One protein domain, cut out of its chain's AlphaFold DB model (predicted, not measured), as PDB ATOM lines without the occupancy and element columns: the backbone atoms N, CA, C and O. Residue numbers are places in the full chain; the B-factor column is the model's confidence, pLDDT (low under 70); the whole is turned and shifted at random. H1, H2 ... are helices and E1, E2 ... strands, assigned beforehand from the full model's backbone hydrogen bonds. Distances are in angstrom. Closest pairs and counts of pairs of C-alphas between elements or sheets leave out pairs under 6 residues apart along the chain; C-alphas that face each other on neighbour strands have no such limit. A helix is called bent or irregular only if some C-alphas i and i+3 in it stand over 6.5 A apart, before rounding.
ATOM      1  N   VAL A  24     210.323 156.828 168.839       96.38
ATOM      2  CA  VAL A  24     209.822 157.154 167.500       96.38
ATOM      3  C   VAL A  24     208.988 158.420 167.587       96.38
ATOM      4  O   VAL A  24     208.005 158.456 168.325       96.38
ATOM      5  N   ASP A  25     209.385 159.436 166.831       96.88
ATOM      6  CA  ASP A  25     208.717 160.726 166.752       96.88
ATOM      7  C   ASP A  25     208.259 160.990 165.308       96.88
ATOM      8  O   ASP A  25     208.948 160.669 164.334       96.88
ATOM      9  N   PHE A  26     207.085 161.600 165.172       97.25
ATOM     10  CA  PHE A  26     206.549 162.052 163.893       97.25
ATOM     11  C   PHE A  26     206.463 163.575 163.882       97.25
ATOM     12  O   PHE A  26     206.050 164.187 164.868       97.25
ATOM     13  N   ILE A  27     206.814 164.169 162.744       96.00
ATOM     14  CA  ILE A  27     206.646 165.596 162.471       96.00
ATOM     15  C   ILE A  27     205.201 166.053 162.722       96.00
ATOM     16  O   ILE A  27     204.232 165.355 162.388       96.00
ATOM     17  N   ALA A  28     205.058 167.243 163.310       96.38
ATOM     18  CA  ALA A  28     203.762 167.789 163.684       96.38
ATOM     19  C   ALA A  28     202.960 168.260 162.458       96.38
ATOM     20  O   ALA A  28     203.523 168.734 161.473       96.38
ATOM     21  N   ASP A  29     201.624 168.217 162.545       96.19
ATOM     22  CA  ASP A  29     200.734 168.681 161.465       96.19
ATOM     23  C   ASP A  29     201.052 170.110 161.013       96.19
ATOM     24  O   ASP A  29     201.127 170.376 159.817       96.19
ATOM     25  N   THR A  30     201.319 171.011 161.961       96.44
ATOM     26  CA  THR A  30     201.651 172.414 161.676       96.44
ATOM     27  C   THR A  30     202.931 172.571 160.862       96.44
ATOM     28  O   THR A  30     203.053 173.511 160.080       96.44
ATOM     29  N   GLU A  31     203.898 171.669 161.040       95.81
ATOM     30  CA  GLU A  31     205.162 171.693 160.299       95.81
ATOM     31  C   GLU A  31     204.980 171.124 158.888       95.81
ATOM     32  O   GLU A  31     205.502 171.698 157.931       95.81
ATOM     33  N   ILE A  32     204.171 170.065 158.737       95.94
ATOM     34  CA  ILE A  32     203.778 169.554 157.416       95.94
ATOM     35  C   ILE A  32     203.026 170.644 156.640       95.94
ATOM     36  O   ILE A  32     203.345 170.901 155.481       95.94
ATOM     37  N   ASP A  33     202.063 171.320 157.274       95.94
ATOM     38  CA  ASP A  33     201.277 172.391 156.654       95.94
ATOM     39  C   ASP A  33     202.166 173.552 156.192       95.94
ATOM     40  O   ASP A  33     202.012 174.048 155.070       95.94
ATOM     41  N   LEU A  34     203.117 173.967 157.036       96.38
ATOM     42  CA  LEU A  34     204.074 175.020 156.707       96.38
ATOM     43  C   LEU A  34     204.926 174.632 155.495       96.38
ATOM     44  O   LEU A  34     205.027 175.405 154.540       96.38
ATOM     45  N   TRP A  35     205.501 173.432 155.512       95.75
ATOM     46  CA  TRP A  35     206.361 172.947 154.439       95.75
ATOM     47  C   TRP A  35     205.590 172.763 153.121       95.75
ATOM     48  O   TRP A  35     206.030 173.237 152.073       95.75
ATOM     49  N   CYS A  36     204.390 172.170 153.153       95.12
ATOM     50  CA  CYS A  36     203.545 172.032 151.963       95.12
ATOM     51  C   CYS A  36     203.134 173.399 151.395       95.12
ATOM     52  O   CYS A  36     203.165 173.594 150.181       95.12
ATOM     53  N   SER A  37     202.806 174.366 152.257       95.75
ATOM     54  CA  SER A  37     202.472 175.730 151.829       95.75
ATOM     55  C   SER A  37     203.649 176.417 151.135       95.75
ATOM     56  O   SER A  37     203.449 177.121 150.145       95.75
ATOM     57  N   GLN A  38     204.877 176.190 151.617       94.88
ATOM     58  CA  GLN A  38     206.093 176.680 150.968       94.88
ATOM     59  C   GLN A  38     206.277 176.055 149.581       94.88
ATOM     60  O   GLN A  38     206.446 176.796 148.618       94.88
ATOM     61  N   LYS A  39     206.153 174.726 149.443       93.19
ATOM     62  CA  LYS A  39     206.267 174.045 148.137       93.19
ATOM     63  C   LYS A  39     205.224 174.533 147.125       93.19
ATOM     64  O   LYS A  39     205.576 174.866 145.998       93.19
ATOM     65  N   ILE A  40     203.966 174.691 147.546       94.06
ATOM     66  CA  ILE A  40     202.905 175.256 146.694       94.06
ATOM     67  C   ILE A  40     203.240 176.694 146.274       94.06
ATOM     68  O   ILE A  40     202.997 177.077 145.131       94.06
ATOM     69  N   ALA A  41     203.783 177.510 147.183       93.25
ATOM     70  CA  ALA A  41     204.188 178.876 146.862       93.25
ATOM     71  C   ALA A  41     205.355 178.908 145.860       93.25
ATOM     72  O   ALA A  41     205.334 179.732 144.945       93.25
ATOM     73  N   GLU A  42     206.326 177.999 145.993       91.06
ATOM     74  CA  GLU A  42     207.452 177.847 145.065       91.06
ATOM     75  C   GLU A  42     206.995 177.470 143.652       91.06
ATOM     76  O   GLU A  42     207.548 177.989 142.684       91.06
ATOM     77  N   SER A  43     205.982 176.607 143.519       90.69
ATOM     78  CA  SER A  43     205.446 176.174 142.222       90.69
ATOM     79  C   SER A  43     204.279 177.019 141.704       90.69
ATOM     80  O   SER A  43     203.741 176.720 140.642       90.69
ATOM     81  N   LYS A  44     203.877 178.093 142.394       91.88
ATOM     82  CA  LYS A  44     202.685 178.882 142.034       91.88
ATOM     83  C   LYS A  44     202.816 179.639 140.710       91.88
ATOM     84  O   LYS A  44     201.838 179.754 139.974       91.88
ATOM     85  N   ASP A  45     203.992 180.201 140.435       93.81
ATOM     86  CA  ASP A  45     204.260 180.970 139.217       93.81
ATOM     87  C   ASP A  45     205.114 180.144 138.251       93.81
ATOM     88  O   ASP A  45     206.302 179.927 138.486       93.81
ATOM     89  N   MET A  46     204.504 179.689 137.154       92.12
ATOM     90  CA  MET A  46     205.158 178.817 136.174       92.12
ATOM     91  C   MET A  46     206.441 179.430 135.602       92.12
ATOM     92  O   MET A  46     207.452 178.742 135.495       92.12
ATOM     93  N   ALA A  47     206.415 180.712 135.222       91.06
ATOM     94  CA  ALA A  47     207.554 181.355 134.572       91.06
ATOM     95  C   ALA A  47     208.754 181.463 135.524       91.06
ATOM     96  O   ALA A  47     209.883 181.149 135.146       91.06
ATOM     97  N   SER A  48     208.499 181.854 136.773       92.38
ATOM     98  CA  SER A  48     209.510 181.952 137.825       92.38
ATOM     99  C   SER A  48     210.036 180.576 138.225       92.38
ATOM    100  O   SER A  48     211.241 180.422 138.418       92.38
ATOM    101  N   TRP A  49     209.161 179.571 138.309       92.25
ATOM    102  CA  TRP A  49     209.549 178.201 138.635       92.25
ATOM    103  C   TRP A  49     210.438 177.591 137.549       92.25
ATOM    104  O   TRP A  49     211.516 177.096 137.867       92.25
ATOM    105  N   ILE A  50     210.045 177.691 136.271       87.31
ATOM    106  CA  ILE A  50     210.841 177.171 135.147       87.31
ATOM    107  C   ILE A  50     212.223 177.823 135.139       87.31
ATOM    108  O   ILE A  50     213.223 177.112 135.093       87.31
ATOM    109  N   LYS A  51     212.283 179.155 135.258       89.12
ATOM    110  CA  LYS A  51     213.553 179.879 135.300       89.12
ATOM    111  C   LYS A  51     214.433 179.417 136.468       89.12
ATOM    112  O   LYS A  51     215.605 179.138 136.265       89.12
ATOM    113  N   LYS A  52     213.869 179.279 137.674       88.06
ATOM    114  CA  LYS A  52     214.607 178.793 138.852       88.06
ATOM    115  C   LYS A  52     215.169 177.387 138.628       88.06
ATOM    116  O   LYS A  52     216.303 177.128 138.998       88.06
ATOM    117  N   MET A  53     214.390 176.476 138.045       85.50
ATOM    118  CA  MET A  53     214.855 175.104 137.815       85.50
ATOM    119  C   MET A  53     215.921 175.005 136.716       85.50
ATOM    120  O   MET A  53     216.756 174.106 136.777       85.50
ATOM    121  N   GLU A  54     215.896 175.908 135.730       84.88
ATOM    122  CA  GLU A  54     216.965 176.058 134.732       84.88
ATOM    123  C   GLU A  54     218.244 176.619 135.361       84.88
ATOM    124  O   GLU A  54     219.317 176.066 135.141       84.88
ATOM    125  N   ASP A  55     218.121 177.675 136.169       87.12
ATOM    126  CA  ASP A  55     219.250 178.302 136.862       87.12
ATOM    127  C   ASP A  55     219.903 177.332 137.876       87.12
ATOM    128  O   ASP A  55     221.122 177.337 138.042       87.12
ATOM    129  N   ASP A  56     219.105 176.466 138.516       80.19
ATOM    130  CA  ASP A  56     219.561 175.453 139.479       80.19
ATOM    131  C   ASP A  56     220.039 174.133 138.820       80.19
ATOM    132  O   ASP A  56     220.417 173.210 139.542       80.19
ATOM    133  N   ASP A  57     219.975 173.993 137.487       76.31
ATOM    134  CA  ASP A  57     220.224 172.735 136.742       76.31
ATOM    135  C   ASP A  57     219.438 171.515 137.291       76.31
ATOM    136  O   ASP A  57     219.891 170.367 137.292       76.31
ATOM    137  N   LYS A  58     218.227 171.776 137.802       75.00
ATOM    138  CA  LYS A  58     217.340 170.784 138.445       75.00
ATOM    139  C   LYS A  58     216.287 170.198 137.513       75.00
ATOM    140  O   LYS A  58     215.613 169.248 137.892       75.00
ATOM    141  N   LEU A  59     216.108 170.767 136.322       73.00
ATOM    142  CA  LEU A  59     215.168 170.266 135.319       73.00
ATOM    143  C   LEU A  59     215.936 169.659 134.147       73.00
ATOM    144  O   LEU A  59     216.037 170.259 133.073       73.00
ATOM    145  N   LYS A  60     216.499 168.468 134.369       71.06
ATOM    146  CA  LYS A  60     217.269 167.749 133.351       71.06
ATOM    147  C   LYS A  60     216.328 167.034 132.391       71.06
ATOM    148  O   LYS A  60     215.257 166.572 132.776       71.06
ATOM    149  N   GLN A  61     216.742 166.902 131.131       75.62
ATOM    150  CA  GLN A  61     215.952 166.192 130.117       75.62
ATOM    151  C   GLN A  61     215.650 164.742 130.535       75.62
ATOM    152  O   GLN A  61     214.567 164.238 130.259       75.62
ATOM    153  N   GLU A  62     216.571 164.109 131.265       68.19
ATOM    154  CA  GLU A  62     216.423 162.749 131.792       68.19
ATOM    155  C   GLU A  62     215.236 162.611 132.760       68.19
ATOM    156  O   GLU A  62     214.504 161.624 132.685       68.19
ATOM    157  N   ASP A  63     214.986 163.614 133.607       66.75
ATOM    158  CA  ASP A  63     213.851 163.613 134.538       66.75
ATOM    159  C   ASP A  63     212.518 163.746 133.789       66.75
ATOM    160  O   ASP A  63     211.522 163.104 134.135       66.75
ATOM    161  N   ILE A  64     212.503 164.542 132.714       75.56
ATOM    162  CA  ILE A  64     211.332 164.710 131.841       75.56
ATOM    163  C   ILE A  64     211.051 163.413 131.075       75.56
ATOM    164  O   ILE A  64     209.909 162.953 131.020       75.56
ATOM    165  N   ASP A  65     212.093 162.794 130.523       77.62
ATOM    166  CA  ASP A  65     211.999 161.527 129.800       77.62
ATOM    167  C   ASP A  65     211.545 160.390 130.726       77.62
ATOM    168  O   ASP A  65     210.719 159.558 130.336       77.62
ATOM    169  N   TRP A  66     212.011 160.376 131.979       74.50
ATOM    170  CA  TRP A  66     211.546 159.440 133.000       74.50
ATOM    171  C   TRP A  66     210.069 159.663 133.343       74.50
ATOM    172  O   TRP A  66     209.293 158.703 133.342       74.50
ATOM    173  N   ALA A  67     209.644 160.909 133.571       76.44
ATOM    174  CA  ALA A  67     208.247 161.232 133.861       76.44
ATOM    175  C   ALA A  67     207.313 160.840 132.700       76.44
ATOM    176  O   ALA A  67     206.233 160.292 132.930       76.44
ATOM    177  N   LEU A  68     207.742 161.046 131.449       83.25
ATOM    178  CA  LEU A  68     207.025 160.592 130.250       83.25
ATOM    179  C   LEU A  68     206.915 159.076 130.180       83.25
ATOM    180  O   LEU A  68     205.827 158.536 129.986       83.25
ATOM    181  N   LYS A  69     208.045 158.380 130.343       82.25
ATOM    182  CA  LYS A  69     208.117 156.916 130.284       82.25
ATOM    183  C   LYS A  69     207.205 156.266 131.325       82.25
ATOM    184  O   LYS A  69     206.621 155.221 131.047       82.25
ATOM    185  N   ASN A  70     207.068 156.892 132.492       76.88
ATOM    186  CA  ASN A  70     206.204 156.429 133.576       76.88
ATOM    187  C   ASN A  70     204.763 156.970 133.490       76.88
ATOM    188  O   ASN A  70     203.970 156.733 134.397       76.88
ATOM    189  N   GLY A  71     204.404 157.684 132.418       81.88
ATOM    190  CA  GLY A  71     203.047 158.193 132.200       81.88
ATOM    191  C   GLY A  71     202.616 159.288 133.181       81.88
ATOM    192  O   GLY A  71     201.421 159.534 133.327       81.88
ATOM    193  N   MET A  72     203.566 159.939 133.856       82.44
ATOM    194  CA  MET A  72     203.302 161.029 134.801       82.44
ATOM    195  C   MET A  72     202.969 162.344 134.089       82.44
ATOM    196  O   MET A  72     202.224 163.164 134.620       82.44
ATOM    197  N   ILE A  73     203.490 162.525 132.872       85.38
ATOM    198  CA  ILE A  73     203.186 163.650 131.983       85.38
ATOM    199  C   ILE A  73     202.866 163.144 130.575       85.38
ATOM    200  O   ILE A  73     203.391 162.125 130.133       85.38
ATOM    201  N   ALA A  74     202.000 163.861 129.857       84.81
ATOM    202  CA  ALA A  74     201.529 163.455 128.528       84.81
ATOM    203  C   ALA A  74     202.426 163.930 127.371       84.81
ATOM    204  O   ALA A  74     202.279 163.469 126.241       84.81
ATOM    205  N   GLN A  75     203.313 164.893 127.625       88.81
ATOM    206  CA  GLN A  75     204.095 165.566 126.590       88.81
ATOM    207  C   GLN A  75     205.424 166.083 127.146       88.81
ATOM    208  O   GLN A  75     205.511 166.467 128.311       88.81
ATOM    209  N   ASN A  76     206.457 166.065 126.301       86.31
ATOM    210  CA  ASN A  76     207.823 166.455 126.649       86.31
ATOM    211  C   ASN A  76     207.975 167.980 126.651       86.31
ATOM    212  O   ASN A  76     208.608 168.559 125.769       86.31
ATOM    213  N   THR A  77     207.305 168.653 127.588       86.19
ATOM    214  CA  THR A  77     207.363 170.111 127.724       86.19
ATOM    215  C   THR A  77     207.586 170.514 129.175       86.19
ATOM    216  O   THR A  77     207.053 169.904 130.099       86.19
ATOM    217  N   LYS A  78     208.332 171.606 129.382       84.69
ATOM    218  CA  LYS A  78     208.554 172.192 130.717       84.69
ATOM    219  C   LYS A  78     207.240 172.587 131.396       84.69
ATOM    220  O   LYS A  78     207.110 172.440 132.605       84.69
ATOM    221  N   GLN A  79     206.254 173.025 130.608       88.81
ATOM    222  CA  GLN A  79     204.903 173.297 131.093       88.81
ATOM    223  C   GLN A  79     204.244 172.039 131.666       88.81
ATOM    224  O   GLN A  79     203.724 172.098 132.770       88.81
ATOM    225  N   ALA A  80     204.288 170.903 130.962       88.50
ATOM    226  CA  ALA A  80     203.673 169.674 131.458       88.50
ATOM    227  C   ALA A  80     204.347 169.167 132.742       88.50
ATOM    228  O   ALA A  80     203.668 168.675 133.639       88.50
ATOM    229  N   VAL A  81     205.669 169.337 132.860       85.12
ATOM    230  CA  VAL A  81     206.390 169.031 134.105       85.12
ATOM    231  C   VAL A  81     205.944 169.956 135.235       85.12
ATOM    232  O   VAL A  81     205.646 169.474 136.324       85.12
ATOM    233  N   TRP A  82     205.846 171.263 134.982       90.06
ATOM    234  CA  TRP A  82     205.349 172.218 135.972       90.06
ATOM    235  C   TRP A  82     203.913 171.896 136.407       90.06
ATOM    236  O   TRP A  82     203.646 171.858 137.603       90.06
ATOM    237  N   GLU A  83     203.005 171.609 135.469       90.75
ATOM    238  CA  GLU A  83     201.612 171.238 135.765       90.75
ATOM    239  C   GLU A  83     201.550 170.000 136.669       90.75
ATOM    240  O   GLU A  83     200.807 169.983 137.651       90.75
ATOM    241  N   TYR A  84     202.376 168.989 136.379       88.56
ATOM    242  CA  TYR A  84     202.504 167.794 137.208       88.56
ATOM    243  C   TYR A  84     203.045 168.110 138.610       88.56
ATOM    244  O   TYR A  84     202.432 167.711 139.601       88.56
ATOM    245  N   VAL A  85     204.155 168.853 138.715       87.81
ATOM    246  CA  VAL A  85     204.765 169.224 140.004       87.81
ATOM    247  C   VAL A  85     203.805 170.069 140.839       87.81
ATOM    248  O   VAL A  85     203.616 169.791 142.018       87.81
ATOM    249  N   HIS A  86     203.145 171.053 140.233       91.69
ATOM    250  CA  HIS A  86     202.198 171.916 140.926       91.69
ATOM    251  C   HIS A  86     200.975 171.136 141.428       91.69
ATOM    252  O   HIS A  86     200.577 171.276 142.586       91.69
ATOM    253  N   ALA A  87     200.401 170.257 140.598       90.00
ATOM    254  CA  ALA A  87     199.309 169.381 141.021       90.00
ATOM    255  C   ALA A  87     199.737 168.447 142.166       90.00
ATOM    256  O   ALA A  87     198.994 168.256 143.133       90.00
ATOM    257  N   LYS A  88     200.958 167.906 142.085       89.00
ATOM    258  CA  LYS A  88     201.571 167.100 143.142       89.00
ATOM    259  C   LYS A  88     201.730 167.901 144.434       89.00
ATOM    260  O   LYS A  88     201.366 167.388 145.485       89.00
ATOM    261  N   ASP A  89     202.205 169.144 144.376       90.69
ATOM    262  CA  ASP A  89     202.357 170.024 145.545       90.69
ATOM    263  C   ASP A  89     201.020 170.303 146.236       90.69
ATOM    264  O   ASP A  89     200.936 170.223 147.462       90.69
ATOM    265  N   ILE A  90     199.955 170.537 145.462       92.19
ATOM    266  CA  ILE A  90     198.593 170.719 145.989       92.19
ATOM    267  C   ILE A  90     198.117 169.461 146.736       92.19
ATOM    268  O   ILE A  90     197.522 169.564 147.809       92.19
ATOM    269  N   GLY A  91     198.377 168.269 146.192       92.12
ATOM    270  CA  GLY A  91     197.996 166.991 146.808       92.12
ATOM    271  C   GLY A  91     198.940 166.498 147.912       92.12
ATOM    272  O   GLY A  91     198.610 165.549 148.631       92.12
ATOM    273  N   ARG A  92     200.110 167.126 148.069       92.88
ATOM    274  CA  ARG A  92     201.238 166.594 148.848       92.88
ATOM    275  C   ARG A  92     200.913 166.410 150.325       92.88
ATOM    276  O   ARG A  92     201.252 165.384 150.909       92.88
ATOM    277  N   ARG A  93     200.182 167.360 150.916       95.12
ATOM    278  CA  ARG A  93     199.769 167.304 152.327       95.12
ATOM    279  C   ARG A  93     198.935 166.060 152.639       95.12
ATOM    280  O   ARG A  93     199.126 165.444 153.684       95.12
ATOM    281  N   VAL A  94     198.027 165.683 151.738       95.50
ATOM    282  CA  VAL A  94     197.179 164.490 151.893       95.50
ATOM    283  C   VAL A  94     198.009 163.217 151.728       95.50
ATOM    284  O   VAL A  94     197.832 162.264 152.485       95.50
ATOM    285  N   ALA A  95     198.938 163.203 150.769       94.75
ATOM    286  CA  ALA A  95     199.821 162.063 150.534       94.75
ATOM    287  C   ALA A  95     200.745 161.789 151.735       94.75
ATOM    288  O   ALA A  95     200.811 160.650 152.202       94.75
ATOM    289  N   ILE A  96     201.389 162.830 152.278       96.31
ATOM    290  CA  ILE A  96     202.264 162.735 153.457       96.31
ATOM    291  C   ILE A  96     201.485 162.249 154.683       96.31
ATOM    292  O   ILE A  96     201.940 161.353 155.388       96.31
ATOM    293  N   GLU A  97     200.292 162.788 154.929       96.25
ATOM    294  CA  GLU A  97     199.469 162.352 156.064       96.25
ATOM    295  C   GLU A  97     199.053 160.894 155.946       96.25
ATOM    296  O   GLU A  97     199.114 160.147 156.922       96.25
ATOM    297  N   LYS A  98     198.658 160.475 154.740       96.31
ATOM    298  CA  LYS A  98     198.277 159.093 154.480       96.31
ATOM    299  C   LYS A  98     199.421 158.145 154.832       96.31
ATOM    300  O   LYS A  98     199.185 157.191 155.571       96.31
ATOM    301  N   ILE A  99     200.638 158.408 154.343       97.50
ATOM    302  CA  ILE A  99     201.776 157.527 154.630       97.50
ATOM    303  C   ILE A  99     202.210 157.609 156.098       97.50
ATOM    304  O   ILE A  99     202.491 156.572 156.693       97.50
ATOM    305  N   ARG A 100     202.179 158.796 156.722       97.38
ATOM    306  CA  ARG A 100     202.450 158.958 158.159       97.38
ATOM    307  C   ARG A 100     201.514 158.088 158.993       97.38
ATOM    308  O   ARG A 100     201.978 157.288 159.798       97.38
ATOM    309  N   ASN A 101     200.209 158.209 158.756       97.00
ATOM    310  CA  ASN A 101     199.191 157.461 159.488       97.00
ATOM    311  C   ASN A 101     199.317 155.951 159.230       97.00
ATOM    312  O   ASN A 101     199.112 155.148 160.138       97.00
ATOM    313  N   GLU A 102     199.666 155.546 158.006       97.44
ATOM    314  CA  GLU A 102     199.901 154.138 157.680       97.44
ATOM    315  C   GLU A 102     201.110 153.566 158.438       97.44
ATOM    316  O   GLU A 102     201.019 152.472 159.002       97.44
ATOM    317  N   ILE A 103     202.221 154.311 158.492       97.69
ATOM    318  CA  ILE A 103     203.421 153.938 159.252       97.69
ATOM    319  C   ILE A 103     203.095 153.866 160.744       97.69
ATOM    320  O   ILE A 103     203.418 152.866 161.381       97.69
ATOM    321  N   GLU A 104     202.415 154.869 161.300       96.75
ATOM    322  CA  GLU A 104     202.045 154.918 162.718       96.75
ATOM    323  C   GLU A 104     201.178 153.712 163.123       96.75
ATOM    324  O   GLU A 104     201.477 153.017 164.097       96.75
ATOM    325  N   GLN A 105     200.158 153.380 162.324       97.31
ATOM    326  CA  GLN A 105     199.300 152.211 162.558       97.31
ATOM    327  C   GLN A 105     200.068 150.886 162.484       97.31
ATOM    328  O   GLN A 105     199.736 149.930 163.191       97.31
ATOM    329  N   LYS A 106     201.096 150.818 161.632       97.00
ATOM    330  CA  LYS A 106     201.928 149.627 161.426       97.00
ATOM    331  C   LYS A 106     203.223 149.651 162.232       97.00
ATOM    332  O   LYS A 106     204.008 148.715 162.101       97.00
ATOM    333  N   LEU A 107     203.440 150.634 163.107       95.88
ATOM    334  CA  LEU A 107     204.739 150.851 163.744       95.88
ATOM    335  C   LEU A 107     205.232 149.606 164.489       95.88
ATOM    336  O   LEU A 107     206.353 149.160 164.280       95.88
ATOM    337  N   LYS A 108     204.368 148.957 165.279       93.94
ATOM    338  CA  LYS A 108     204.727 147.706 165.978       93.94
ATOM    339  C   LYS A 108     205.140 146.586 165.025       93.94
ATOM    340  O   LYS A 108     206.012 145.796 165.368       93.94
ATOM    341  N   PHE A 109     204.491 146.483 163.868       95.00
ATOM    342  CA  PHE A 109     204.851 145.502 162.850       95.00
ATOM    343  C   PHE A 109     206.207 145.847 162.228       95.00
ATOM    344  O   PHE A 109     207.076 144.984 162.196       95.00
ATOM    345  N   ILE A 110     206.409 147.109 161.834       96.19
ATOM    346  CA  ILE A 110     207.669 147.612 161.273       96.19
ATOM    347  C   ILE A 110     208.833 147.307 162.219       96.19
ATOM    348  O   ILE A 110     209.767 146.611 161.831       96.19
ATOM    349  N   MET A 111     208.731 147.724 163.486       95.44
ATOM    350  CA  MET A 111     209.796 147.511 164.470       95.44
ATOM    351  C   MET A 111     210.069 146.019 164.707       95.44
ATOM    352  O   MET A 111     211.218 145.615 164.828       95.44
ATOM    353  N   ARG A 112     209.043 145.157 164.724       94.25
ATOM    354  CA  ARG A 112     209.253 143.702 164.857       94.25
ATOM    355  C   ARG A 112     209.980 143.098 163.661       94.25
ATOM    356  O   ARG A 112     210.837 142.242 163.853       94.25
ATOM    357  N   GLN A 113     209.640 143.523 162.446       95.31
ATOM    358  CA  GLN A 113     210.313 143.037 161.243       95.31
ATOM    359  C   GLN A 113     211.777 143.489 161.221       95.31
ATOM    360  O   GLN A 113     212.657 142.651 161.032       95.31
ATOM    361  N   SER A 114     212.053 144.760 161.532       95.94
ATOM    362  CA  SER A 114     213.429 145.257 161.655       95.94
ATOM    363  C   SER A 114     214.220 144.518 162.742       95.94
ATOM    364  O   SER A 114     215.351 144.101 162.502       95.94
ATOM    365  N   ALA A 115     213.615 144.264 163.911       95.25
ATOM    366  CA  ALA A 115     214.236 143.485 164.988       95.25
ATOM    367  C   ALA A 115     214.591 142.059 164.537       95.25
ATOM    368  O   ALA A 115     215.715 141.607 164.732       95.25
ATOM    369  N   SER A 116     213.655 141.378 163.873       94.06
ATOM    370  CA  SER A 116     213.841 140.018 163.348       94.06
ATOM    371  C   SER A 116     214.957 139.939 162.301       94.06
ATOM    372  O   SER A 116     215.704 138.960 162.251       94.06
ATOM    373  N   MET A 117     215.114 140.974 161.469       94.94
ATOM    374  CA  MET A 117     216.218 141.057 160.509       94.94
ATOM    375  C   MET A 117     217.565 141.226 161.216       94.94
ATOM    376  O   MET A 117     218.503 140.487 160.913       94.94
ATOM    377  N   LEU A 118     217.643 142.129 162.197       95.69
ATOM    378  CA  LEU A 118     218.856 142.375 162.978       95.69
ATOM    379  C   LEU A 118     219.254 141.168 163.836       95.69
ATOM    380  O   LEU A 118     220.431 140.834 163.892       95.69
ATOM    381  N   GLU A 119     218.301 140.476 164.466       94.25
ATOM    382  CA  GLU A 119     218.557 139.377 165.413       94.25
ATOM    383  C   GLU A 119     219.327 138.212 164.785       94.25
ATOM    384  O   GLU A 119     220.118 137.550 165.461       94.25
ATOM    385  N   LYS A 120     219.169 137.996 163.474       92.50
ATOM    386  CA  LYS A 120     219.940 136.990 162.723       92.50
ATOM    387  C   LYS A 120     221.450 137.228 162.816       92.50
ATOM    388  O   LYS A 120     222.225 136.273 162.783       92.50
ATOM    389  N   TYR A 121     221.857 138.487 162.943       94.25
ATOM    390  CA  TYR A 121     223.249 138.927 162.909       94.25
ATOM    391  C   TYR A 121     223.724 139.488 164.253       94.25
ATOM    392  O   TYR A 121     224.900 139.374 164.579       94.25
ATOM    393  N   LEU A 122     222.825 140.054 165.054       93.12
ATOM    394  CA  LEU A 122     223.130 140.791 166.280       93.12
ATOM    395  C   LEU A 122     222.240 140.344 167.458       93.12
ATOM    396  O   LEU A 122     221.594 141.184 168.080       93.12
ATOM    397  N   PRO A 123     222.178 139.041 167.799       89.56
ATOM    398  CA  PRO A 123     221.179 138.505 168.733       89.56
ATOM    399  C   PRO A 123     221.245 139.098 170.149       89.56
ATOM    400  O   PRO A 123     220.244 139.084 170.858       89.56
ATOM    401  N   ASP A 124     222.406 139.626 170.546       88.81
ATOM    402  CA  ASP A 124     222.651 140.187 171.877       88.81
ATOM    403  C   ASP A 124     222.641 141.728 171.900       88.81
ATOM    404  O   ASP A 124     222.910 142.338 172.940       88.81
ATOM    405  N   TRP A 125     222.378 142.384 170.763       91.88
ATOM    406  CA  TRP A 125     222.415 143.842 170.690       91.88
ATOM    407  C   TRP A 125     221.207 144.481 171.376       91.88
ATOM    408  O   TRP A 125     220.065 144.054 171.217       91.88
ATOM    409  N   LYS A 126     221.477 145.561 172.115       89.25
ATOM    410  CA  LYS A 126     220.470 146.397 172.761       89.25
ATOM    411  C   LYS A 126     220.576 147.820 172.215       89.25
ATOM    412  O   LYS A 126     221.587 148.480 172.469       89.25
ATOM    413  N   PRO A 127     219.575 148.303 171.466       87.38
ATOM    414  CA  PRO A 127     219.559 149.682 171.005       87.38
ATOM    415  C   PRO A 127     219.219 150.601 172.178       87.38
ATOM    416  O   PRO A 127     218.082 150.653 172.644       87.38
ATOM    417  N   GLU A 128     220.208 151.336 172.675       83.25
ATOM    418  CA  GLU A 128     220.016 152.269 173.782       83.25
ATOM    419  C   GLU A 128     220.146 153.719 173.312       83.25
ATOM    420  O   GLU A 128     221.163 154.117 172.734       83.25
ATOM    421  N   ASN A 129     219.148 154.534 173.664       84.06
ATOM    422  CA  ASN A 129     219.102 155.974 173.385       84.06
ATOM    423  C   ASN A 129     219.073 156.323 171.885       84.06
ATOM    424  O   ASN A 129     219.624 157.349 171.493       84.06
ATOM    425  N   LEU A 130     218.451 155.474 171.058       92.31
ATOM    426  CA  LEU A 130     218.214 155.763 169.641       92.31
ATOM    427  C   LEU A 130     216.863 156.456 169.451       92.31
ATOM    428  O   LEU A 130     215.888 156.139 170.141       92.31
ATOM    429  N   VAL A 131     216.807 157.369 168.487       94.69
ATOM    430  CA  VAL A 131     215.583 158.071 168.088       94.69
ATOM    431  C   VAL A 131     215.374 157.897 166.588       94.69
ATOM    432  O   VAL A 131     216.325 158.001 165.824       94.69
ATOM    433  N   ILE A 132     214.136 157.641 166.170       96.50
ATOM    434  CA  ILE A 132     213.706 157.654 164.771       96.50
ATOM    435  C   ILE A 132     212.738 158.822 164.591       96.50
ATOM    436  O   ILE A 132     211.680 158.853 165.217       96.50
ATOM    437  N   ASN A 133     213.095 159.767 163.729       96.88
ATOM    438  CA  ASN A 133     212.312 160.949 163.400       96.88
ATOM    439  C   ASN A 133     211.783 160.862 161.968       96.88
ATOM    440  O   ASN A 133     212.546 160.889 161.001       96.88
ATOM    441  N   PHE A 134     210.463 160.832 161.822       97.19
ATOM    442  CA  PHE A 134     209.803 160.979 160.526       97.19
ATOM    443  C   PHE A 134     209.536 162.461 160.248       97.19
ATOM    444  O   PHE A 134     208.800 163.101 160.994       97.19
ATOM    445  N   THR A 135     210.124 163.006 159.181       95.94
ATOM    446  CA  THR A 135     210.149 164.449 158.869       95.94
ATOM    447  C   THR A 135     209.759 164.736 157.416       95.94
ATOM    448  O   THR A 135     209.427 163.822 156.669       95.94
ATOM    449  N   THR A 136     209.788 166.006 157.002       94.00
ATOM    450  CA  THR A 136     209.697 166.442 155.592       94.00
ATOM    451  C   THR A 136     211.030 166.984 155.063       94.00
ATOM    452  O   THR A 136     211.068 167.736 154.086       94.00
ATOM    453  N   ASN A 137     212.139 166.663 155.738       90.12
ATOM    454  CA  ASN A 137     213.460 167.058 155.278       90.12
ATOM    455  C   ASN A 137     213.866 166.198 154.072       90.12
ATOM    456  O   ASN A 137     214.265 165.052 154.241       90.12
ATOM    457  N   GLU A 138     213.826 166.775 152.870       85.88
ATOM    458  CA  GLU A 138     214.157 166.088 151.609       85.88
ATOM    459  C   GLU A 138     215.607 165.558 151.562       85.88
ATOM    460  O   GLU A 138     215.908 164.689 150.746       85.88
ATOM    461  N   SER A 139     216.508 166.030 152.439       82.69
ATOM    462  CA  SER A 139     217.868 165.484 152.552       82.69
ATOM    463  C   SER A 139     217.955 164.222 153.420       82.69
ATOM    464  O   SER A 139     218.988 163.561 153.417       82.69
ATOM    465  N   ALA A 140     216.910 163.891 154.182       82.06
ATOM    466  CA  ALA A 140     216.899 162.797 155.151       82.06
ATOM    467  C   ALA A 140     216.424 161.475 154.526       82.06
ATOM    468  O   ALA A 140     215.383 160.914 154.878       82.06
ATOM    469  N   ASN A 141     217.190 160.970 153.563       80.44
ATOM    470  CA  ASN A 141     216.933 159.676 152.944       80.44
ATOM    471  C   ASN A 141     217.467 158.529 153.818       80.44
ATOM    472  O   ASN A 141     218.481 157.942 153.461       80.44
ATOM    473  N   PHE A 142     216.778 158.228 154.927       81.06
ATOM    474  CA  PHE A 142     217.260 157.293 155.954       81.06
ATOM    475  C   PHE A 142     218.688 157.659 156.356       81.06
ATOM    476  O   PHE A 142     219.649 157.079 155.881       81.06
ATOM    477  N   CYS A 143     218.827 158.704 157.163       84.31
ATOM    478  CA  CYS A 143     220.141 159.179 157.582       84.31
ATOM    479  C   CYS A 143     220.277 159.050 159.087       84.31
ATOM    480  O   CYS A 143     219.399 159.520 159.812       84.31
ATOM    481  N   ILE A 144     221.386 158.489 159.551       82.69
ATOM    482  CA  ILE A 144     221.759 158.513 160.958       82.69
ATOM    483  C   ILE A 144     222.781 159.618 161.254       82.69
ATOM    484  O   ILE A 144     223.836 159.705 160.631       82.69
ATOM    485  N   ASP A 145     222.471 160.453 162.243       81.81
ATOM    486  CA  ASP A 145     223.405 161.404 162.853       81.81
ATOM    487  C   ASP A 145     223.342 161.237 164.371       81.81
ATOM    488  O   ASP A 145     222.275 161.402 164.956       81.81
ATOM    489  N   VAL A 146     224.453 160.842 165.001       78.69
ATOM    490  CA  VAL A 146     224.599 160.623 166.456       78.69
ATOM    491  C   VAL A 146     223.326 160.048 167.096       78.69
ATOM    492  O   VAL A 146     222.572 160.744 167.780       78.69
ATOM    493  N   LYS A 147     223.065 158.753 166.869       83.88
ATOM    494  CA  LYS A 147     221.896 158.021 167.406       83.88
ATOM    495  C   LYS A 147     220.513 158.504 166.942       83.88
ATOM    496  O   LYS A 147     219.502 157.975 167.414       83.88
ATOM    497  N   ASN A 148     220.442 159.467 166.029       91.06
ATOM    498  CA  ASN A 148     219.199 159.988 165.485       91.06
ATOM    499  C   ASN A 148     219.027 159.587 164.015       91.06
ATOM    500  O   ASN A 148     219.735 160.075 163.139       91.06
ATOM    501  N   ILE A 149     218.057 158.719 163.755       94.00
ATOM    502  CA  ILE A 149     217.676 158.255 162.426       94.00
ATOM    503  C   ILE A 149     216.575 159.173 161.897       94.00
ATOM    504  O   ILE A 149     215.487 159.225 162.460       94.00
ATOM    505  N   THR A 150     216.824 159.875 160.799       94.88
ATOM    506  CA  THR A 150     215.860 160.793 160.180       94.88
ATOM    507  C   THR A 150     215.360 160.230 158.852       94.88
ATOM    508  O   THR A 150     216.150 159.778 158.024       94.88
ATOM    509  N   ILE A 151     214.042 160.261 158.646       95.62
ATOM    510  CA  ILE A 151     213.365 159.659 157.492       95.62
ATOM    511  C   ILE A 151     212.423 160.684 156.846       95.62
ATOM    512  O   ILE A 151     211.548 161.229 157.518       95.62
ATOM    513  N   ASP A 152     212.573 160.923 155.542       94.44
ATOM    514  CA  ASP A 152     211.693 161.797 154.754       94.44
ATOM    515  C   ASP A 152     210.365 161.117 154.369       94.44
ATOM    516  O   ASP A 152     210.311 160.204 153.538       94.44
ATOM    517  N   LEU A 153     209.261 161.614 154.928       95.31
ATOM    518  CA  LEU A 153     207.906 161.172 154.606       95.31
ATOM    519  C   LEU A 153     207.457 161.583 153.202       95.31
ATOM    520  O   LEU A 153     206.619 160.891 152.622       95.31
ATOM    521  N   ASN A 154     207.981 162.679 152.642       91.38
ATOM    522  CA  ASN A 154     207.600 163.110 151.299       91.38
ATOM    523  C   ASN A 154     207.998 162.047 150.271       91.38
ATOM    524  O   ASN A 154     207.140 161.563 149.532       91.38
ATOM    525  N   ARG A 155     209.257 161.599 150.305       88.00
ATOM    526  CA  ARG A 155     209.733 160.501 149.455       88.00
ATOM    527  C   ARG A 155     208.895 159.232 149.617       88.00
ATOM    528  O   ARG A 155     208.535 158.594 148.631       88.00
ATOM    529  N   LEU A 156     208.575 158.860 150.858       91.56
ATOM    530  CA  LEU A 156     207.795 157.652 151.140       91.56
ATOM    531  C   LEU A 156     206.355 157.745 150.628       91.56
ATOM    532  O   LEU A 156     205.790 156.727 150.238       91.56
ATOM    533  N   SER A 157     205.769 158.943 150.576       91.06
ATOM    534  CA  SER A 157     204.390 159.142 150.109       91.06
ATOM    535  C   SER A 157     204.171 158.780 148.634       91.06
ATOM    536  O   SER A 157     203.039 158.551 148.209       91.06
ATOM    537  N   GLU A 158     205.257 158.686 147.867       83.12
ATOM    538  CA  GLU A 158     205.263 158.366 146.440       83.12
ATOM    539  C   GLU A 158     205.610 156.901 146.164       83.12
ATOM    540  O   GLU A 158     205.470 156.435 145.034       83.12
ATOM    541  N   ASN A 159     206.049 156.160 147.187       82.69
ATOM    542  CA  ASN A 159     206.490 154.786 147.030       82.69
ATOM    543  C   ASN A 159     205.339 153.797 147.317       82.69
ATOM    544  O   ASN A 159     204.877 153.708 148.457       82.69
ATOM    545  N   PRO A 160     204.904 152.973 146.341       82.56
ATOM    546  CA  PRO A 160     203.880 151.950 146.574       82.56
ATOM    547  C   PRO A 160     204.302 150.870 147.589       82.56
ATOM    548  O   PRO A 160     203.441 150.216 148.175       82.56
ATOM    549  N   ASN A 161     205.605 150.700 147.825       87.25
ATOM    550  CA  ASN A 161     206.195 149.744 148.761       87.25
ATOM    551  C   ASN A 161     206.734 150.408 150.039       87.25
ATOM    552  O   ASN A 161     207.557 149.814 150.737       87.25
ATOM    553  N   ALA A 162     206.264 151.615 150.376       91.62
ATOM    554  CA  ALA A 162     206.816 152.443 151.448       91.62
ATOM    555  C   ALA A 162     207.020 151.718 152.793       91.62
ATOM    556  O   ALA A 162     208.018 151.953 153.461       91.62
ATOM    557  N   ILE A 163     206.126 150.806 153.192       96.06
ATOM    558  CA  ILE A 163     206.274 150.053 154.452       96.06
ATOM    559  C   ILE A 163     207.489 149.118 154.433       96.06
ATOM    560  O   ILE A 163     208.218 149.058 155.420       96.06
ATOM    561  N   ASN A 164     207.731 148.417 153.322       94.31
ATOM    562  CA  ASN A 164     208.911 147.560 153.188       94.31
ATOM    563  C   ASN A 164     210.189 148.401 153.126       94.31
ATOM    564  O   ASN A 164     211.180 148.050 153.758       94.31
ATOM    565  N   ASP A 165     210.144 149.541 152.436       92.56
ATOM    566  CA  ASP A 165     211.245 150.506 152.417       92.56
ATOM    567  C   ASP A 165     211.576 151.031 153.815       92.56
ATOM    568  O   ASP A 165     212.745 151.117 154.171       92.56
ATOM    569  N   VAL A 166     210.561 151.339 154.628       96.06
ATOM    570  CA  VAL A 166     210.746 151.759 156.022       96.06
ATOM    571  C   VAL A 166     211.362 150.643 156.858       96.06
ATOM    572  O   VAL A 166     212.282 150.919 157.621       96.06
ATOM    573  N   ILE A 167     210.922 149.392 156.700       96.62
ATOM    574  CA  ILE A 167     211.515 148.243 157.405       96.62
ATOM    575  C   ILE A 167     212.992 148.086 157.036       96.62
ATOM    576  O   ILE A 167     213.840 148.009 157.928       96.62
ATOM    577  N   ASN A 168     213.302 148.062 155.739       95.44
ATOM    578  CA  ASN A 168     214.658 147.876 155.233       95.44
ATOM    579  C   ASN A 168     215.567 149.046 155.627       95.44
ATOM    580  O   ASN A 168     216.678 148.831 156.105       95.44
ATOM    581  N   GLY A 169     215.084 150.281 155.476       94.88
ATOM    582  CA  GLY A 169     215.821 151.496 155.809       94.88
ATOM    583  C   GLY A 169     216.049 151.666 157.312       94.88
ATOM    584  O   GLY A 169     217.169 151.925 157.725       94.88
ATOM    585  N   ILE A 170     215.045 151.425 158.164       95.88
ATOM    586  CA  ILE A 170     215.253 151.422 159.625       95.88
ATOM    587  C   ILE A 170     216.258 150.338 160.018       95.88
ATOM    588  O   ILE A 170     217.127 150.586 160.846       95.88
ATOM    589  N   THR A 171     216.173 149.146 159.423       96.88
ATOM    590  CA  THR A 171     217.130 148.061 159.693       96.88
ATOM    591  C   THR A 171     218.556 148.463 159.325       96.88
ATOM    592  O   THR A 171     219.474 148.221 160.106       96.88
ATOM    593  N   HIS A 172     218.726 149.097 158.163       96.12
ATOM    594  CA  HIS A 172     220.000 149.623 157.681       96.12
ATOM    595  C   HIS A 172     220.584 150.644 158.674       96.12
ATOM    596  O   HIS A 172     221.693 150.457 159.171       96.12
ATOM    597  N   GLU A 173     219.816 151.667 159.054       95.12
ATOM    598  CA  GLU A 173     220.301 152.720 159.956       95.12
ATOM    599  C   GLU A 173     220.534 152.226 161.391       95.12
ATOM    600  O   GLU A 173     221.484 152.632 162.059       95.12
ATOM    601  N   LEU A 174     219.707 151.298 161.882       95.06
ATOM    602  CA  LEU A 174     219.945 150.645 163.170       95.06
ATOM    603  C   LEU A 174     221.228 149.805 163.145       95.06
ATOM    604  O   LEU A 174     221.950 149.768 164.141       95.06
ATOM    605  N   PHE A 175     221.544 149.159 162.021       95.12
ATOM    606  CA  PHE A 175     222.817 148.463 161.874       95.12
ATOM    607  C   PHE A 175     224.001 149.440 161.897       95.12
ATOM    608  O   PHE A 175     224.992 149.167 162.579       95.12
ATOM    609  N   HIS A 176     223.885 150.607 161.256       93.25
ATOM    610  CA  HIS A 176     224.890 151.673 161.374       93.25
ATOM    611  C   HIS A 176     225.062 152.153 162.816       93.25
ATOM    612  O   HIS A 176     226.193 152.297 163.282       93.25
ATOM    613  N   ALA A 177     223.966 152.303 163.564       92.31
ATOM    614  CA  ALA A 177     224.015 152.635 164.987       92.31
ATOM    615  C   ALA A 177     224.780 151.580 165.807       92.31
ATOM    616  O   ALA A 177     225.493 151.910 166.755       92.31
ATOM    617  N   TRP A 178     224.653 150.299 165.450       92.44
ATOM    618  CA  TRP A 178     225.467 149.242 166.048       92.44
ATOM    619  C   TRP A 178     226.933 149.317 165.603       92.44
ATOM    620  O   TRP A 178     227.814 149.077 166.429       92.44
ATOM    621  N   MET A 179     227.208 149.648 164.339       90.06
ATOM    622  CA  MET A 179     228.562 149.767 163.782       90.06
ATOM    623  C   MET A 179     229.342 150.976 164.304       90.06
ATOM    624  O   MET A 179     230.571 150.982 164.211       90.06
ATOM    625  N   GLU A 180     228.660 151.979 164.861       82.44
ATOM    626  CA  GLU A 180     229.269 153.222 165.326       82.44
ATOM    627  C   GLU A 180     230.437 152.944 166.301       82.44
ATOM    628  O   GLU A 180     230.292 152.297 167.346       82.44
TER     629      GLU A 180
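This is residues 24 to 180 of the 299 residues of an uncharacterized protein of uncultured bacterium (UniProt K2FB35). Picture a long helix, H4, bent into two arms and running through most of the length of an elongated domain, with a small four-stranded sheet beside its later part and the short helices H2 and H3 near its beginning. H1 runs back side by side with the first arm, H4a, while the second arm, H4b, turns off and packs on H6; H6 and the later part of H4a cover one face of the sheet. There are 157 residues printed, with six named helices and four named strands, in the order E1, H1, H2, H3, H4, E2, E3, E4, H5, H6. The sheet has the order E1, E2, E4, E3 and is mixed, and the class is mixed, helices and strands. The whole is only just loose, close to compact, with a radius of gyration of the C-alphas of 18.2 A and spans of 57 by 33 by 27 A.

Find C-alpha 24 at (209.822, 157.154, 167.500); here E1 begins, residues 24 to 26. Next comes H1, residues 29 to 42, 20.0 A from first to last C-alpha, then H2, residues 46 to 55, 14.1 A, and H3, residues 61 to 69, 12.1 A. H4, residues 78 to 119, was assigned as one helix by its hydrogen bonds but is bent: C-alphas 105 and 108 are 7.8 A apart. Find C-alpha 78 at (208.554, 172.192, 130.717); from there H4a runs to residue 105, over 38.7 A. H4a is itself irregular, with C-alphas 90 and 93 7.3 A apart and a kink of 52 degrees near residue 91. H4b, residues 108 to 119, measures 16.2 A. Then look for E2, residues 131 to 135, 12.5 A; E3, residues 143 to 145; E4, residues 148 to 152, 13.2 A; and H5, residues 153 to 157. H6, residues 162 to 179, measures 25.1 A and ends at C-alpha 179, (228.562, 149.767, 163.782).

Start at the hub, H4, whose arms together touch H1, H2, H5 and H6. With residues 86 to 93 alone, H4a touches H1 at a shallow tilt of 8 degrees, opposite ways; the closest C-alphas, of Ile 40 and Asp 89, are 5.4 A apart. With residues 78 to 82 alone it touches H2, about perpendicular at 87 degrees, closest at the C-alphas of Met 46 and Trp 82, 6.6 A. H3 and H4a are close but not clearly touching, closest at the C-alphas of Ile 64 and Val 81, 6.9 A. With residues 92 to 100 alone H4a touches H5, closest at the C-alphas of Ile 96 and Ser 157, 5.4 A. The two arms are about perpendicular, at 85 degrees. H4b touches H6 at a steep tilt of 44 degrees, the same way, closest at the C-alphas of Ser 114 and Thr 171, 5.0 A. In the sheet, E1 and E2 are parallel, with N 25 and O 132 2.9 A apart, within hydrogen-bond range. E2 and E4 are parallel, with N 133 and O 149 at 2.8 A. E3 and E4 form a hairpin, antiparallel, with N 150 and O 143 at 2.8 A. E1, the helices H1 to H4 and E2 make a strand-helix-strand unit, two parallel neighbour strands with helices between. H4a and H6 are on the same face, at heights over the sheet of 9.3 A and 9.1 A, in two layers, helices on one face of a sheet. H6 is over E4 and E3. Every O i to N i+4 pair is within hydrogen-bond range in H1, H2, H3, H4b, H5 and H6, and 22 of 24 are in H4a.

The two C-alphas farthest apart are those of Ala 47 and Asp 124, 57.6 A. The printed part has no cut, and the link from H4 to E2, with 11 residues, is long. The mean pLDDT of the printed part is 90.2, and residues 62 to 63 are under 70.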